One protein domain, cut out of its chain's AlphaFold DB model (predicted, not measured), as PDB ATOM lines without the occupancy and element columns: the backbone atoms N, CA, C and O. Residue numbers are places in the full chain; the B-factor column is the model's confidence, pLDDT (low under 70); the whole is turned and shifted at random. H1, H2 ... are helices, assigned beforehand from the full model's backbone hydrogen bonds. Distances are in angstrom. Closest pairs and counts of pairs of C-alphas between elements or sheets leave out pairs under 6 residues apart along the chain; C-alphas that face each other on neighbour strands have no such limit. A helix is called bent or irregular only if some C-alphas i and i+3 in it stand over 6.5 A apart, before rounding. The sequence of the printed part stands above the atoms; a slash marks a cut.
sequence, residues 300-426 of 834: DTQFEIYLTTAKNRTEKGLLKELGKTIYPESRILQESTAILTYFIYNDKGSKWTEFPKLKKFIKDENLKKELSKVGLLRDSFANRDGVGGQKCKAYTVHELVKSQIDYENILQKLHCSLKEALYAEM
ATOM      1  N   ASP A 300      96.680 149.907 115.760       87.94
ATOM      2  CA  ASP A 300      96.263 149.129 114.589       87.94
ATOM      3  C   ASP A 300      97.390 149.064 113.554       87.94
ATOM      4  O   ASP A 300      97.743 147.993 113.062       87.94
ATOM      5  N   THR A 301      98.042 150.195 113.295       87.81
ATOM      6  CA  THR A 301      99.204 150.258 112.405       87.81
ATOM      7  C   THR A 301     100.375 149.420 112.928       87.81
ATOM      8  O   THR A 301     100.991 148.675 112.163       87.81
ATOM      9  N   GLN A 302     100.684 149.496 114.227       89.75
ATOM     10  CA  GLN A 302     101.725 148.660 114.838       89.75
ATOM     11  C   GLN A 302     101.383 147.169 114.735       89.75
ATOM     12  O   GLN A 302     102.258 146.355 114.431       89.75
ATOM     13  N   PHE A 303     100.117 146.810 114.935       90.44
ATOM     14  CA  PHE A 303      99.636 145.440 114.835       90.44
ATOM     15  C   PHE A 303      99.792 144.866 113.424       90.44
ATOM     16  O   PHE A 303     100.322 143.765 113.276       90.44
ATOM     17  N   GLU A 304      99.437 145.617 112.380       89.56
ATOM     18  CA  GLU A 304      99.605 145.167 110.990       89.56
ATOM     19  C   GLU A 304     101.081 144.955 110.609       89.56
ATOM     20  O   GLU A 304     101.434 143.983 109.930       89.56
ATOM     21  N   ILE A 305     101.970 145.840 111.072       88.50
ATOM     22  CA  ILE A 305     103.419 145.731 110.835       88.50
ATOM     23  C   ILE A 305     103.984 144.511 111.563       88.50
ATOM     24  O   ILE A 305     104.761 143.735 110.997       88.50
ATOM     25  N   TYR A 306     103.562 144.314 112.810       91.38
ATOM     26  CA  TYR A 306     103.891 143.135 113.593       91.38
ATOM     27  C   TYR A 306     103.445 141.842 112.898       91.38
ATOM     28  O   TYR A 306     104.264 140.936 112.726       91.38
ATOM     29  N   LEU A 307     102.188 141.779 112.453       91.12
ATOM     30  CA  LEU A 307     101.604 140.619 111.783       91.12
ATOM     31  C   LEU A 307     102.395 140.256 110.522       91.12
ATOM     32  O   LEU A 307     102.811 139.109 110.349       91.12
ATOM     33  N   THR A 308     102.675 141.255 109.683       89.75
ATOM     34  CA  THR A 308     103.461 141.091 108.452       89.75
ATOM     35  C   THR A 308     104.873 140.584 108.756       89.75
ATOM     36  O   THR A 308     105.380 139.687 108.081       89.75
ATOM     37  N   THR A 309     105.506 141.114 109.806       88.50
ATOM     38  CA  THR A 309     106.854 140.704 110.222       88.50
ATOM     39  C   THR A 309     106.869 139.264 110.729       88.50
ATOM     40  O   THR A 309     107.728 138.479 110.321       88.50
ATOM     41  N   ALA A 310     105.914 138.897 111.588       89.12
ATOM     42  CA  ALA A 310     105.779 137.546 112.123       89.12
ATOM     43  C   ALA A 310     105.558 136.523 110.999       89.12
ATOM     44  O   ALA A 310     106.288 135.532 110.930       89.12
ATOM     45  N   LYS A 311     104.631 136.803 110.074       89.94
ATOM     46  CA  LYS A 311     104.383 135.983 108.881       89.94
ATOM     47  C   LYS A 311     105.655 135.794 108.051       89.94
ATOM     48  O   LYS A 311     106.149 134.674 107.940       89.94
ATOM     49  N   ASN A 312     106.248 136.887 107.565       88.75
ATOM     50  CA  ASN A 312     107.419 136.842 106.681       88.75
ATOM     51  C   ASN A 312     108.610 136.105 107.310       88.75
ATOM     52  O   ASN A 312     109.354 135.403 106.623       88.75
ATOM     53  N   ARG A 313     108.835 136.279 108.618       86.44
ATOM     54  CA  ARG A 313     109.927 135.606 109.339       86.44
ATOM     55  C   ARG A 313     109.665 134.117 109.528       86.44
ATOM     56  O   ARG A 313     110.608 133.335 109.458       86.44
ATOM     57  N   THR A 314     108.411 133.731 109.737       86.00
ATOM     58  CA  THR A 314     108.038 132.328 109.941       86.00
ATOM     59  C   THR A 314     108.061 131.552 108.622       86.00
ATOM     60  O   THR A 314     108.638 130.467 108.567       86.00
ATOM     61  N   GLU A 315     107.558 132.144 107.534       88.44
ATOM     62  CA  GLU A 315     107.580 131.554 106.183       88.44
ATOM     63  C   GLU A 315     109.007 131.364 105.646       88.44
ATOM     64  O   GLU A 315     109.315 130.352 105.016       88.44
ATOM     65  N   LYS A 316     109.924 132.295 105.956       86.12
ATOM     66  CA  LYS A 316     111.357 132.167 105.623       86.12
ATOM     67  C   LYS A 316     112.074 131.048 106.392       86.12
ATOM     68  O   LYS A 316     113.178 130.678 105.992       86.12
ATOM     69  N   GLY A 317     111.458 130.514 107.446       82.56
ATOM     70  CA  GLY A 317     112.029 129.509 108.336       82.56
ATOM     71  C   GLY A 317     112.773 130.130 109.518       82.56
ATOM     72  O   GLY A 317     113.759 130.847 109.350       82.56
ATOM     73  N   LEU A 318     112.317 129.824 110.738       81.44
ATOM     74  CA  LEU A 318     112.889 130.360 111.986       81.44
ATOM     75  C   LEU A 318     114.243 129.731 112.352       81.44
ATOM     76  O   LEU A 318     115.048 130.343 113.052       81.44
ATOM     77  N   LEU A 319     114.498 128.509 111.879       79.44
ATOM     78  CA  LEU A 319     115.762 127.785 112.013       79.44
ATOM     79  C   LEU A 319     116.094 127.108 110.683       79.44
ATOM     80  O   LEU A 319     115.194 126.638 109.991       79.44
ATOM     81  N   LYS A 320     117.389 126.969 110.370       78.00
ATOM     82  CA  LYS A 320     117.845 126.235 109.171       78.00
ATOM     83  C   LYS A 320     117.302 124.800 109.117       78.00
ATOM     84  O   LYS A 320     116.979 124.321 108.042       78.00
ATOM     85  N   GLU A 321     117.187 124.151 110.276       80.62
ATOM     86  CA  GLU A 321     116.695 122.773 110.435       80.62
ATOM     87  C   GLU A 321     115.179 122.631 110.187       80.62
ATOM     88  O   GLU A 321     114.721 121.542 109.862       80.62
ATOM     89  N   LEU A 322     114.399 123.710 110.345       80.06
ATOM     90  CA  LEU A 322     112.932 123.676 110.258       80.06
ATOM     91  C   LEU A 322     112.407 123.890 108.829       80.06
ATOM     92  O   LEU A 322     111.284 123.508 108.529       80.06
ATOM     93  N   GLY A 323     113.214 124.455 107.928       78.81
ATOM     94  CA  GLY A 323     112.777 124.757 106.564       78.81
ATOM     95  C   GLY A 323     111.730 125.879 106.492       78.81
ATOM     96  O   GLY A 323     111.505 126.611 107.457       78.81
ATOM     97  N   LYS A 324     111.138 126.057 105.306       86.94
ATOM     98  CA  LYS A 324     110.104 127.073 105.044       86.94
ATOM     99  C   LYS A 324     108.722 126.562 105.453       86.94
ATOM    100  O   LYS A 324     108.461 125.365 105.380       86.94
ATOM    101  N   THR A 325     107.833 127.483 105.810       85.06
ATOM    102  CA  THR A 325     106.427 127.190 106.137       85.06
ATOM    103  C   THR A 325     105.483 128.018 105.269       85.06
ATOM    104  O   THR A 325     105.914 128.986 104.643       85.06
ATOM    105  N   ILE A 326     104.209 127.632 105.227       84.25
ATOM    106  CA  ILE A 326     103.136 128.393 104.579       84.25
ATOM    107  C   ILE A 326     102.223 128.893 105.695       84.25
ATOM    108  O   ILE A 326     101.716 128.088 106.472       84.25
ATOM    109  N   TYR A 327     102.067 130.212 105.822       83.69
ATOM    110  CA  TYR A 327     101.211 130.791 106.857       83.69
ATOM    111  C   TYR A 327      99.722 130.586 106.514       83.69
ATOM    112  O   TYR A 327      99.384 130.537 105.330       83.69
ATOM    113  N   PRO A 328      98.821 130.533 107.514       83.50
ATOM    114  CA  PRO A 328      97.384 130.379 107.285       83.50
ATOM    115  C   PRO A 328      96.811 131.384 106.287       83.50
ATOM    116  O   PRO A 328      97.191 132.550 106.323       83.50
ATOM    117  N   GLU A 329      95.845 130.994 105.452       83.69
ATOM    118  CA  GLU A 329      95.136 131.949 104.579       83.69
ATOM    119  C   GLU A 329      94.116 132.796 105.357       83.69
ATOM    120  O   GLU A 329      93.999 134.002 105.137       83.69
ATOM    121  N   SER A 330      93.415 132.184 106.320       89.19
ATOM    122  CA  SER A 330      92.414 132.864 107.150       89.19
ATOM    123  C   SER A 330      93.048 133.938 108.033       89.19
ATOM    124  O   SER A 330      93.920 133.645 108.853       89.19
ATOM    125  N   ARG A 331      92.554 135.180 107.935       89.25
ATOM    126  CA  ARG A 331      93.073 136.319 108.710       89.25
ATOM    127  C   ARG A 331      93.008 136.099 110.222       89.25
ATOM    128  O   ARG A 331      93.952 136.445 110.922       89.25
ATOM    129  N   ILE A 332      91.944 135.471 110.721       89.25
ATOM    130  CA  ILE A 332      91.802 135.147 112.151       89.25
ATOM    131  C   ILE A 332      92.930 134.210 112.597       89.25
ATOM    132  O   ILE A 332      93.562 134.435 113.627       89.25
ATOM    133  N   LEU A 333      93.231 133.185 111.793       89.19
ATOM    134  CA  LEU A 333      94.301 132.235 112.091       89.19
ATOM    135  C   LEU A 333      95.685 132.872 111.966       89.19
ATOM    136  O   LEU A 333      96.545 132.593 112.802       89.19
ATOM    137  N   GLN A 334      95.896 133.754 110.984       90.25
ATOM    138  CA  GLN A 334      97.131 134.536 110.865       90.25
ATOM    139  C   GLN A 334      97.368 135.379 112.121       90.25
ATOM    140  O   GLN A 334      98.440 135.299 112.719       90.25
ATOM    141  N   GLU A 335      96.357 136.150 112.539       92.56
ATOM    142  CA  GLU A 335      96.422 137.005 113.725       92.56
ATOM    143  C   GLU A 335      96.698 136.177 114.984       92.56
ATOM    144  O   GLU A 335      97.672 136.443 115.688       92.56
ATOM    145  N   SER A 336      95.906 135.131 115.238       91.81
ATOM    146  CA  SER A 336      96.082 134.268 116.413       91.81
ATOM    147  C   SER A 336      97.464 133.617 116.454       91.81
ATOM    148  O   SER A 336      98.116 133.630 117.497       91.81
ATOM    149  N   THR A 337      97.940 133.081 115.328       91.06
ATOM    150  CA  THR A 337      99.248 132.410 115.248       91.06
ATOM    151  C   THR A 337     100.393 133.388 115.475       91.06
ATOM    152  O   THR A 337     101.323 133.091 116.234       91.06
ATOM    153  N   ALA A 338     100.318 134.579 114.874       90.81
ATOM    154  CA  ALA A 338     101.307 135.624 115.086       90.81
ATOM    155  C   ALA A 338     101.343 136.022 116.562       90.81
ATOM    156  O   ALA A 338     102.387 135.879 117.195       90.81
ATOM    157  N   ILE A 339     100.203 136.401 117.149       91.62
ATOM    158  CA  ILE A 339     100.125 136.829 118.553       91.62
ATOM    159  C   ILE A 339     100.682 135.755 119.494       91.62
ATOM    160  O   ILE A 339     101.509 136.037 120.367       91.62
ATOM    161  N   LEU A 340     100.273 134.502 119.299       91.31
ATOM    162  CA  LEU A 340     100.737 133.377 120.103       91.31
ATOM    163  C   LEU A 340     102.255 133.180 119.972       91.31
ATOM    164  O   LEU A 340     102.919 132.888 120.967       91.31
ATOM    165  N   THR A 341     102.826 133.434 118.790       91.19
ATOM    166  CA  THR A 341     104.281 133.443 118.568       91.19
ATOM    167  C   THR A 341     104.983 134.431 119.502       91.19
ATOM    168  O   THR A 341     105.978 134.069 120.126       91.19
ATOM    169  N   TYR A 342     104.462 135.646 119.701       91.56
ATOM    170  CA  TYR A 342     105.058 136.592 120.660       91.56
ATOM    171  C   TYR A 342     105.070 136.037 122.093       91.56
ATOM    172  O   TYR A 342     106.105 136.073 122.766       91.56
ATOM    173  N   PHE A 343     103.956 135.464 122.551       90.81
ATOM    174  CA  PHE A 343     103.858 134.919 123.908       90.81
ATOM    175  C   PHE A 343     104.674 133.630 124.100       90.81
ATOM    176  O   PHE A 343     105.258 133.444 125.166       90.81
ATOM    177  N   ILE A 344     104.829 132.781 123.078       90.38
ATOM    178  CA  ILE A 344     105.737 131.616 123.119       90.38
ATOM    179  C   ILE A 344     107.170 132.043 123.439       90.38
ATOM    180  O   ILE A 344     107.848 131.384 124.234       90.38
ATOM    181  N   TYR A 345     107.614 133.159 122.859       89.00
ATOM    182  CA  TYR A 345     108.968 133.670 123.040       89.00
ATOM    183  C   TYR A 345     109.168 134.459 124.337       89.00
ATOM    184  O   TYR A 345     110.242 134.351 124.942       89.00
ATOM    185  N   ASN A 346     108.165 135.235 124.759       87.19
ATOM    186  CA  ASN A 346     108.327 136.261 125.795       87.19
ATOM    187  C   ASN A 346     107.570 136.002 127.101       87.19
ATOM    188  O   ASN A 346     107.916 136.606 128.120       87.19
ATOM    189  N   ASP A 347     106.568 135.123 127.110       81.69
ATOM    190  CA  ASP A 347     105.817 134.809 128.324       81.69
ATOM    191  C   ASP A 347     106.584 133.780 129.168       81.69
ATOM    192  O   ASP A 347     106.603 132.578 128.879       81.69
ATOM    193  N   LYS A 348     107.296 134.280 130.185       74.44
ATOM    194  CA  LYS A 348     108.152 133.484 131.071       74.44
ATOM    195  C   LYS A 348     107.355 133.008 132.289       74.44
ATOM    196  O   LYS A 348     107.115 133.785 133.210       74.44
ATOM    197  N   GLY A 349     106.976 131.731 132.291       68.56
ATOM    198  CA  GLY A 349     106.476 131.009 133.466       68.56
ATOM    199  C   GLY A 349     107.563 130.181 134.155       68.56
ATOM    200  O   GLY A 349     108.684 130.074 133.656       68.56
ATOM    201  N   SER A 350     107.227 129.568 135.291       70.44
ATOM    202  CA  SER A 350     108.102 128.593 135.968       70.44
ATOM    203  C   SER A 350     108.199 127.262 135.205       70.44
ATOM    204  O   SER A 350     109.136 126.499 135.421       70.44
ATOM    205  N   LYS A 351     107.247 126.997 134.298       81.81
ATOM    206  CA  LYS A 351     107.156 125.801 133.447       81.81
ATOM    207  C   LYS A 351     106.877 126.177 131.989       81.81
ATOM    208  O   LYS A 351     106.184 127.162 131.723       81.81
ATOM    209  N   TRP A 352     107.323 125.349 131.040       82.56
ATOM    210  CA  TRP A 352     107.043 125.540 129.606       82.56
ATOM    211  C   TRP A 352     105.570 125.357 129.240       82.56
ATOM    212  O   TRP A 352     105.140 125.825 128.189       82.56
ATOM    213  N   THR A 353     104.760 124.774 130.113       84.25
ATOM    214  CA  THR A 353     103.316 124.631 129.903       84.25
ATOM    215  C   THR A 353     102.515 125.902 130.201       84.25
ATOM    216  O   THR A 353     101.312 125.950 129.942       84.25
ATOM    217  N   GLU A 354     103.149 126.949 130.739       84.25
ATOM    218  CA  GLU A 354     102.448 128.122 131.263       84.25
ATOM    219  C   GLU A 354     102.677 129.403 130.453       84.25
ATOM    220  O   GLU A 354     103.782 129.706 130.008       84.25
ATOM    221  N   PHE A 355     101.610 130.196 130.351       89.00
ATOM    222  CA  PHE A 355     101.595 131.540 129.776       89.00
ATOM    223  C   PHE A 355     100.990 132.520 130.796       89.00
ATOM    224  O   PHE A 355      99.803 132.852 130.712       89.00
ATOM    225  N   PRO A 356     101.726 132.885 131.860       86.88
ATOM    226  CA  PRO A 356     101.177 133.654 132.973       86.88
ATOM    227  C   PRO A 356     100.715 135.059 132.580       86.88
ATOM    228  O   PRO A 356      99.742 135.540 133.163       86.88
ATOM    229  N   LYS A 357     101.360 135.728 131.613       86.38
ATOM    230  CA  LYS A 357     100.871 137.017 131.107       86.38
ATOM    231  C   LYS A 357      99.584 136.830 130.316       86.38
ATOM    232  O   LYS A 357      98.606 137.515 130.599       86.38
ATOM    233  N   LEU A 358      99.562 135.876 129.386       87.12
ATOM    234  CA  LEU A 358      98.413 135.661 128.507       87.12
ATOM    235  C   LEU A 358      97.167 135.193 129.274       87.12
ATOM    236  O   LEU A 358      96.060 135.660 129.018       87.12
ATOM    237  N   LYS A 359      97.349 134.334 130.286       88.25
ATOM    238  CA  LYS A 359      96.263 133.842 131.153       88.25
ATOM    239  C   LYS A 359      95.497 134.957 131.873       88.25
ATOM    240  O   LYS A 359      94.340 134.735 132.212       88.25
ATOM    241  N   LYS A 360      96.096 136.135 132.103       88.44
ATOM    242  CA  LYS A 360      95.409 137.280 132.737       88.44
ATOM    243  C   LYS A 360      94.283 137.852 131.873       88.44
ATOM    244  O   LYS A 360      93.337 138.408 132.417       88.44
ATOM    245  N   PHE A 361      94.384 137.698 130.555       85.94
ATOM    246  CA  PHE A 361      93.406 138.193 129.585       85.94
ATOM    247  C   PHE A 361      92.330 137.153 129.245       85.94
ATOM    248  O   PHE A 361      91.323 137.471 128.621       85.94
ATOM    249  N   ILE A 362      92.503 135.906 129.692       87.44
ATOM    250  CA  ILE A 362      91.552 134.821 129.460       87.44
ATOM    251  C   ILE A 362      90.707 134.627 130.719       87.44
ATOM    252  O   ILE A 362      91.193 134.137 131.738       87.44
ATOM    253  N   LYS A 363      89.425 134.998 130.648       81.50
ATOM    254  CA  LYS A 363      88.479 134.847 131.769       81.50
ATOM    255  C   LYS A 363      87.864 133.445 131.852       81.50
ATOM    256  O   LYS A 363      87.570 132.988 132.950       81.50
ATOM    257  N   ASP A 364      87.708 132.762 130.719       86.00
ATOM    258  CA  ASP A 364      87.102 131.428 130.632       86.00
ATOM    259  C   ASP A 364      88.123 130.315 130.943       86.00
ATOM    260  O   ASP A 364      89.166 130.195 130.293       86.00
ATOM    261  N   GLU A 365      87.812 129.465 131.923       85.56
ATOM    262  CA  GLU A 365      88.630 128.304 132.292       85.56
ATOM    263  C   GLU A 365      88.748 127.268 131.162       85.56
ATOM    264  O   GLU A 365      89.785 126.612 131.037       85.56
ATOM    265  N   ASN A 366      87.745 127.144 130.290       84.31
ATOM    266  CA  ASN A 366      87.829 126.265 129.125       84.31
ATOM    267  C   ASN A 366      88.862 126.780 128.115       84.31
ATOM    268  O   ASN A 366      89.680 126.002 127.629       84.31
ATOM    269  N   LEU A 367      88.920 128.092 127.870       84.00
ATOM    270  CA  LEU A 367      89.951 128.695 127.017       84.00
ATOM    271  C   LEU A 367      91.355 128.561 127.623       84.00
ATOM    272  O   LEU A 367      92.324 128.341 126.895       84.00
ATOM    273  N   LYS A 368      91.490 128.612 128.956       86.19
ATOM    274  CA  LYS A 368      92.772 128.333 129.629       86.19
ATOM    275  C   LYS A 368      93.228 126.885 129.431       86.19
ATOM    276  O   LYS A 368      94.433 126.660 129.288       86.19
ATOM    277  N   LYS A 369      92.298 125.921 129.405       84.88
ATOM    278  CA  LYS A 369      92.586 124.515 129.060       84.88
ATOM    279  C   LYS A 369      92.974 124.347 127.591       84.88
ATOM    280  O   LYS A 369      93.827 123.528 127.279       84.88
ATOM    281  N   GLU A 370      92.394 125.122 126.682       85.25
ATOM    282  CA  GLU A 370      92.819 125.099 125.277       85.25
ATOM    283  C   GLU A 370      94.228 125.691 125.104       85.25
ATOM    284  O   GLU A 370      95.076 125.097 124.441       85.25
ATOM    285  N   LEU A 371      94.545 126.790 125.798       86.56
ATOM    286  CA  LEU A 371      95.894 127.365 125.806       86.56
ATOM    287  C   LEU A 371      96.945 126.412 126.407       86.56
ATOM    288  O   LEU A 371      98.097 126.405 125.968       86.56
ATOM    289  N   SER A 372      96.582 125.581 127.392       85.88
ATOM    290  CA  SER A 372      97.528 124.614 127.962       85.88
ATOM    291  C   SER A 372      97.935 123.523 126.969       85.88
ATOM    292  O   SER A 372      99.047 123.015 127.092       85.88
ATOM    293  N   LYS A 373      97.124 123.219 125.944       86.94
ATOM    294  CA  LYS A 373      97.517 122.306 124.852       86.94
ATOM    295  C   LYS A 373      98.707 122.849 124.058       86.94
ATOM    296  O   LYS A 373      99.643 122.109 123.773       86.94
ATOM    297  N   VAL A 374      98.729 124.157 123.792       86.44
ATOM    298  CA  VAL A 374      99.891 124.840 123.191       86.44
ATOM    299  C   VAL A 374     101.096 124.790 124.138       86.44
ATOM    300  O   VAL A 374     102.229 124.572 123.714       86.44
ATOM    301  N   GLY A 375     100.861 124.955 125.441       87.31
ATOM    302  CA  GLY A 375     101.907 124.829 126.456       87.31
ATOM    303  C   GLY A 375     102.538 123.432 126.500       87.31
ATOM    304  O   GLY A 375     103.757 123.319 126.603       87.31
ATOM    305  N   LEU A 376     101.728 122.377 126.387       89.12
ATOM    306  CA  LEU A 376     102.190 120.986 126.315       89.12
ATOM    307  C   LEU A 376     103.023 120.732 125.057       89.12
ATOM    308  O   LEU A 376     104.057 120.072 125.137       89.12
ATOM    309  N   LEU A 377     102.629 121.315 123.920       88.38
ATOM    310  CA  LEU A 377     103.427 121.264 122.697       88.38
ATOM    311  C   LEU A 377     104.817 121.879 122.922       88.38
ATOM    312  O   LEU A 377     105.830 121.247 122.619       88.38
ATOM    313  N   ARG A 378     104.876 123.071 123.531       88.38
ATOM    314  CA  ARG A 378     106.141 123.749 123.858       88.38
ATOM    315  C   ARG A 378     107.028 122.927 124.792       88.38
ATOM    316  O   ARG A 378     108.236 122.847 124.568       88.38
ATOM    317  N   ASP A 379     106.438 122.313 125.813       89.06
ATOM    318  CA  ASP A 379     107.145 121.457 126.771       89.06
ATOM    319  C   ASP A 379     107.697 120.180 126.114       89.06
ATOM    320  O   ASP A 379     108.851 119.821 126.340       89.06
ATOM    321  N   SER A 380     106.931 119.558 125.209       89.38
ATOM    322  CA  SER A 380     107.376 118.364 124.474       89.38
ATOM    323  C   SER A 380     108.656 118.615 123.666       89.38
ATOM    324  O   SER A 380     109.574 117.795 123.679       89.38
ATOM    325  N   PHE A 381     108.771 119.787 123.031       88.62
ATOM    326  CA  PHE A 381     109.983 120.182 122.314       88.62
ATOM    327  C   PHE A 381     111.109 120.622 123.247       88.62
ATOM    328  O   PHE A 381     112.277 120.420 122.919       88.62
ATOM    329  N   ALA A 382     110.795 121.218 124.400       85.75
ATOM    330  CA  ALA A 382     111.807 121.601 125.382       85.75
ATOM    331  C   ALA A 382     112.559 120.383 125.939       85.75
ATOM    332  O   ALA A 382     113.764 120.475 126.174       85.75
ATOM    333  N   ASN A 383     111.859 119.253 126.078       85.38
ATOM    334  CA  ASN A 383     112.388 117.985 126.583       85.38
ATOM    335  C   ASN A 383     112.958 117.067 125.480       85.38
ATOM    336  O   ASN A 383     113.376 115.950 125.774       85.38
ATOM    337  N   ARG A 384     112.972 117.509 124.213       87.12
ATOM    338  CA  ARG A 384     113.479 116.721 123.080       87.12
ATOM    339  C   ARG A 384     114.989 116.894 122.905       87.12
ATOM    340  O   ARG A 384     115.486 118.024 122.813       87.12
ATOM    341  N   ASP A 385     115.696 115.773 122.760       75.50
ATOM    342  CA  ASP A 385     117.135 115.751 122.480       75.50
ATOM    343  C   ASP A 385     117.472 116.533 121.199       75.50
ATOM    344  O   ASP A 385     116.841 116.368 120.154       75.50
ATOM    345  N   GLY A 386     118.459 117.433 121.292       75.00
ATOM    346  CA  GLY A 386     118.918 118.291 120.188       75.00
ATOM    347  C   GLY A 386     118.171 119.625 120.011       75.00
ATOM    348  O   GLY A 386     118.679 120.516 119.322       75.00
ATOM    349  N   VAL A 387     117.018 119.814 120.666       80.31
ATOM    350  CA  VAL A 387     116.233 121.065 120.625       80.31
ATOM    351  C   VAL A 387     116.536 121.932 121.853       80.31
ATOM    352  O   VAL A 387     117.044 123.052 121.731       80.31
ATOM    353  N   GLY A 388     116.272 121.401 123.050       81.62
ATOM    354  CA  GLY A 388     116.460 122.100 124.322       81.62
ATOM    355  C   GLY A 388     115.562 123.335 124.518       81.62
ATOM    356  O   GLY A 388     114.777 123.735 123.657       81.62
ATOM    357  N   GLY A 389     115.702 123.989 125.676       80.25
ATOM    358  CA  GLY A 389     114.765 125.027 126.138       80.25
ATOM    359  C   GLY A 389     114.746 126.353 125.359       80.25
ATOM    360  O   GLY A 389     113.847 127.158 125.568       80.25
ATOM    361  N   GLN A 390     115.711 126.632 124.476       80.81
ATOM    362  CA  GLN A 390     115.660 127.848 123.640       80.81
ATOM    363  C   GLN A 390     115.106 127.568 122.244       80.81
ATOM    364  O   GLN A 390     114.203 128.280 121.811       80.81
ATOM    365  N   LYS A 391     115.582 126.516 121.557       86.50
ATOM    366  CA  LYS A 391     115.077 126.194 120.215       86.50
ATOM    367  C   LYS A 391     113.628 125.702 120.249       86.50
ATOM    368  O   LYS A 391     112.940 125.847 119.242       86.50
ATOM    369  N   CYS A 392     113.136 125.187 121.384       87.88
ATOM    370  CA  CYS A 392     111.757 124.700 121.501       87.88
ATOM    371  C   CYS A 392     110.718 125.747 121.078       87.88
ATOM    372  O   CYS A 392     109.707 125.387 120.487       87.88
ATOM    373  N   LYS A 393     110.994 127.041 121.283       90.06
ATOM    374  CA  LYS A 393     110.136 128.153 120.849       90.06
ATOM    375  C   LYS A 393     109.923 128.154 119.335       90.06
ATOM    376  O   LYS A 393     108.783 128.166 118.882       90.06
ATOM    377  N   ALA A 394     111.011 128.079 118.568       88.50
ATOM    378  CA  ALA A 394     110.966 128.050 117.108       88.50
ATOM    379  C   ALA A 394     110.281 126.776 116.587       88.50
ATOM    380  O   ALA A 394     109.463 126.859 115.675       88.50
ATOM    381  N   TYR A 395     110.563 125.620 117.204       89.62
ATOM    382  CA  TYR A 395     109.905 124.348 116.874       89.62
ATOM    383  C   TYR A 395     108.395 124.392 117.154       89.62
ATOM    384  O   TYR A 395     107.609 123.949 116.326       89.62
ATOM    385  N   THR A 396     107.983 124.990 118.275       90.06
ATOM    386  CA  THR A 396     106.564 125.139 118.641       90.06
ATOM    387  C   THR A 396     105.821 125.992 117.619       90.06
ATOM    388  O   THR A 396     104.752 125.609 117.164       90.06
ATOM    389  N   VAL A 397     106.389 127.141 117.235       89.88
ATOM    390  CA  VAL A 397     105.776 128.034 116.239       89.88
ATOM    391  C   VAL A 397     105.706 127.372 114.869       89.88
ATOM    392  O   VAL A 397     104.682 127.456 114.201       89.88
ATOM    393  N   HIS A 398     106.770 126.679 114.466       90.12
ATOM    394  CA  HIS A 398     106.780 125.928 113.218       90.12
ATOM    395  C   HIS A 398     105.690 124.848 113.191       90.12
ATOM    396  O   HIS A 398     104.972 124.740 112.204       90.12
ATOM    397  N   GLU A 399     105.535 124.083 114.273       89.44
ATOM    398  CA  GLU A 399     104.508 123.042 114.364       89.44
ATOM    399  C   GLU A 399     103.090 123.626 114.358       89.44
ATOM    400  O   GLU A 399     102.221 123.105 113.670       89.44
ATOM    401  N   LEU A 400     102.868 124.759 115.035       89.12
ATOM    402  CA  LEU A 400     101.585 125.472 115.002       89.12
ATOM    403  C   LEU A 400     101.193 125.925 113.589       89.12
ATOM    404  O   LEU A 400     100.015 125.886 113.245       89.12
ATOM    405  N   VAL A 401     102.165 126.358 112.781       88.25
ATOM    406  CA  VAL A 401     101.921 126.771 111.390       88.25
ATOM    407  C   VAL A 401     101.746 125.557 110.478       88.25
ATOM    408  O   VAL A 401     100.846 125.542 109.648       88.25
ATOM    409  N   LYS A 402     102.585 124.527 110.627       87.38
ATOM    410  CA  LYS A 402     102.554 123.335 109.771       87.38
ATOM    411  C   LYS A 402     101.298 122.488 109.993       87.38
ATOM    412  O   LYS A 402     100.712 122.010 109.027       87.38
ATOM    413  N   SER A 403     100.886 122.333 111.245       85.62
ATOM    414  CA  SER A 403      99.749 121.507 111.663       85.62
ATOM    415  C   SER A 403      98.522 122.382 111.945       85.62
ATOM    416  O   SER A 403      97.759 122.142 112.876       85.62
ATOM    417  N   GLN A 404      98.332 123.437 111.142       76.75
ATOM    418  CA  GLN A 404      97.297 124.458 111.340       76.75
ATOM    419  C   GLN A 404      95.888 123.871 111.496       76.75
ATOM    420  O   GLN A 404      95.118 124.374 112.312       76.75
ATOM    421  N   ILE A 405      95.551 122.824 110.736       78.56
ATOM    422  CA  ILE A 405      94.229 122.176 110.770       78.56
ATOM    423  C   ILE A 405      93.930 121.638 112.180       78.56
ATOM    424  O   ILE A 405      92.825 121.811 112.693       78.56
ATOM    425  N   ASP A 406      94.935 121.077 112.852       82.44
ATOM    426  CA  ASP A 406      94.787 120.484 114.183       82.44
ATOM    427  C   ASP A 406      94.588 121.546 115.279       82.44
ATOM    428  O   ASP A 406      93.979 121.284 116.320       82.44
ATOM    429  N   TYR A 407      95.072 122.770 115.040       83.56
ATOM    430  CA  TYR A 407      95.006 123.887 115.986       83.56
ATOM    431  C   TYR A 407      93.985 124.967 115.603       83.56
ATOM    432  O   TYR A 407      93.798 125.918 116.363       83.56
ATOM    433  N   GLU A 408      93.279 124.833 114.479       85.94
ATOM    434  CA  GLU A 408      92.368 125.853 113.948       85.94
ATOM    435  C   GLU A 408      91.291 126.261 114.963       85.94
ATOM    436  O   GLU A 408      91.157 127.439 115.300       85.94
ATOM    437  N   ASN A 409      90.567 125.286 115.519       86.38
ATOM    438  CA  ASN A 409      89.497 125.535 116.492       86.38
ATOM    439  C   ASN A 409      90.036 126.214 117.770       86.38
ATOM    440  O   ASN A 409      89.388 127.086 118.348       86.38
ATOM    441  N   ILE A 410      91.256 125.855 118.187       85.06
ATOM    442  CA  ILE A 410      91.938 126.452 119.343       85.06
ATOM    443  C   ILE A 410      92.273 127.920 119.057       85.06
ATOM    444  O   ILE A 410      91.953 128.802 119.856       85.06
ATOM    445  N   LEU A 411      92.884 128.193 117.903       87.44
ATOM    446  CA  LEU A 411      93.309 129.530 117.488       87.44
ATOM    447  C   LEU A 411      92.122 130.471 117.247       87.44
ATOM    448  O   LEU A 411      92.208 131.645 117.608       87.44
ATOM    449  N   GLN A 412      91.014 129.972 116.693       89.44
ATOM    450  CA  GLN A 412      89.781 130.748 116.529       89.44
ATOM    451  C   GLN A 412      89.175 131.128 117.884       89.44
ATOM    452  O   GLN A 412      88.871 132.296 118.118       89.44
ATOM    453  N   LYS A 413      89.063 130.168 118.814       88.38
ATOM    454  CA  LYS A 413      88.515 130.406 120.160       88.38
ATOM    455  C   LYS A 413      89.345 131.383 120.992       88.38
ATOM    456  O   LYS A 413      88.789 132.129 121.793       88.38
ATOM    457  N   LEU A 414      90.667 131.377 120.820       88.12
ATOM    458  CA  LEU A 414      91.577 132.247 121.566       88.12
ATOM    459  C   LEU A 414      91.710 133.658 120.965       88.12
ATOM    460  O   LEU A 414      92.163 134.557 121.673       88.12
ATOM    461  N   HIS A 415      91.312 133.876 119.704       90.44
ATOM    462  CA  HIS A 415      91.611 135.089 118.924       90.44
ATOM    463  C   HIS A 415      91.333 136.406 119.662       90.44
ATOM    464  O   HIS A 415      92.247 137.218 119.808       90.44
ATOM    465  N   CYS A 416      90.122 136.599 120.201       88.69
ATOM    466  CA  CYS A 416      89.760 137.839 120.898       88.69
ATOM    467  C   CYS A 416      90.669 138.117 122.109       88.69
ATOM    468  O   CYS A 416      91.218 139.210 122.234       88.69
ATOM    469  N   SER A 417      90.888 137.116 122.970       89.94
ATOM    470  CA  SER A 417      91.739 137.263 124.161       89.94
ATOM    471  C   SER A 417      93.216 137.449 123.808       89.94
ATOM    472  O   SER A 417      93.918 138.194 124.490       89.94
ATOM    473  N   LEU A 418      93.696 136.794 122.744       90.06
ATOM    474  CA  LEU A 418      95.048 137.007 122.222       90.06
ATOM    475  C   LEU A 418      95.220 138.463 121.774       90.06
ATOM    476  O   LEU A 418      96.191 139.117 122.157       90.06
ATOM    477  N   LYS A 419      94.267 138.980 120.992       89.62
ATOM    478  CA  LYS A 419      94.327 140.336 120.441       89.62
ATOM    479  C   LYS A 419      94.345 141.391 121.544       89.62
ATOM    480  O   LYS A 419      95.227 142.246 121.535       89.62
ATOM    481  N   GLU A 420      93.463 141.275 122.537       89.31
ATOM    482  CA  GLU A 420      93.464 142.154 123.717       89.31
ATOM    483  C   GLU A 420      94.808 142.128 124.462       89.31
ATOM    484  O   GLU A 420      95.341 143.181 124.819       89.31
ATOM    485  N   ALA A 421      95.390 140.938 124.651       89.19
ATOM    486  CA  ALA A 421      96.662 140.784 125.347       89.19
ATOM    487  C   ALA A 421      97.829 141.453 124.606       89.19
ATOM    488  O   ALA A 421      98.688 142.060 125.244       89.19
ATOM    489  N   LEU A 422      97.875 141.362 123.270       89.06
ATOM    490  CA  LEU A 422      98.923 142.025 122.491       89.06
ATOM    491  C   LEU A 422      98.715 143.543 122.424       89.06
ATOM    492  O   LEU A 422      99.682 144.289 122.562       89.06
ATOM    493  N   TYR A 423      97.472 144.012 122.271       89.06
ATOM    494  CA  TYR A 423      97.158 145.447 122.288       89.06
ATOM    495  C   TYR A 423      97.546 146.101 123.621       89.06
ATOM    496  O   TYR A 423      97.956 147.258 123.634       89.06
ATOM    497  N   ALA A 424      97.472 145.363 124.734       87.25
ATOM    498  CA  ALA A 424      97.945 145.829 126.035       87.25
ATOM    499  C   ALA A 424      99.479 145.978 126.124       87.25
ATOM    500  O   ALA A 424      99.967 146.701 126.988       87.25
ATOM    501  N   GLU A 425     100.247 145.318 125.251       85.56
ATOM    502  CA  GLU A 425     101.706 145.486 125.160       85.56
ATOM    503  C   GLU A 425     102.088 146.662 124.224       85.56
ATOM    504  O   GLU A 425     103.216 147.158 124.279       85.56
ATOM    505  N   MET A 426     101.151 147.153 123.402       85.38
ATOM    506  CA  MET A 426     101.313 148.323 122.527       85.38
ATOM    507  C   MET A 426     100.865 149.602 123.255       85.38
ATOM    508  O   MET A 426      99.684 149.922 123.333       85.38
TER     509      MET A 426
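AT A GLANCE: This is residues 300 to 426 of the 834 residues of an uncharacterized protein of Methanosarcina mazei (UniProt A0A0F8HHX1). H2 forms the core of a compact group of crossed helices: H1 crosses one side, H5 and H6 pack on H2, and H4 packs on both of these away from H1. The printed part has 127 residues with six named helices, H1 to H6, and no named strand: all helix. The radius of gyration of the C-alphas is 13.6 A, the spans 36 by 30 by 26 A.

HOW THE PARTS SIT: H1, residues 300 to 315, touches H2, residues 331 to 346, with residues 307 to 311 alone, about perpendicular at 81 degrees; the closest C-alphas, Ala 310 and Ala 338, are 5.7 A apart. H3, residues 356 to 359, touches no helix. H4, residues 365 to 382, touches H5, residues 388 to 402, with residues 377 to 382 alone; the closest C-alphas, Ala 382 and Gly 389, are 4.6 A apart. H5 touches H2, opposite ways at a shallow tilt of 2 degrees; the closest C-alphas, Ile 344 and Lys 393, are 6.0 A apart. H6, residues 404 to 423, is irregular, with C-alphas 406 and 409 7.7 A apart; it touches H2, closest at the C-alphas of Ser 336 and His 415, 5.2 A. Every O i to N i+4 pair is within hydrogen-bond range in H1 and H2, but 12 of 14 in H4, 9 of 11 in H5 and 12 of 16 in H6; H3 is too short for one.

IN THESE COORDINATES: H1, 22.5 A long, begins at C-alpha 300, (96.263, 149.129, 114.589); H6, 23.7 A, ends at C-alpha 423, (97.158, 145.447, 122.288).

THE WHOLE: The printed part has no cut; the link H1 to H2 is long, and residue 349 is under pLDDT 70.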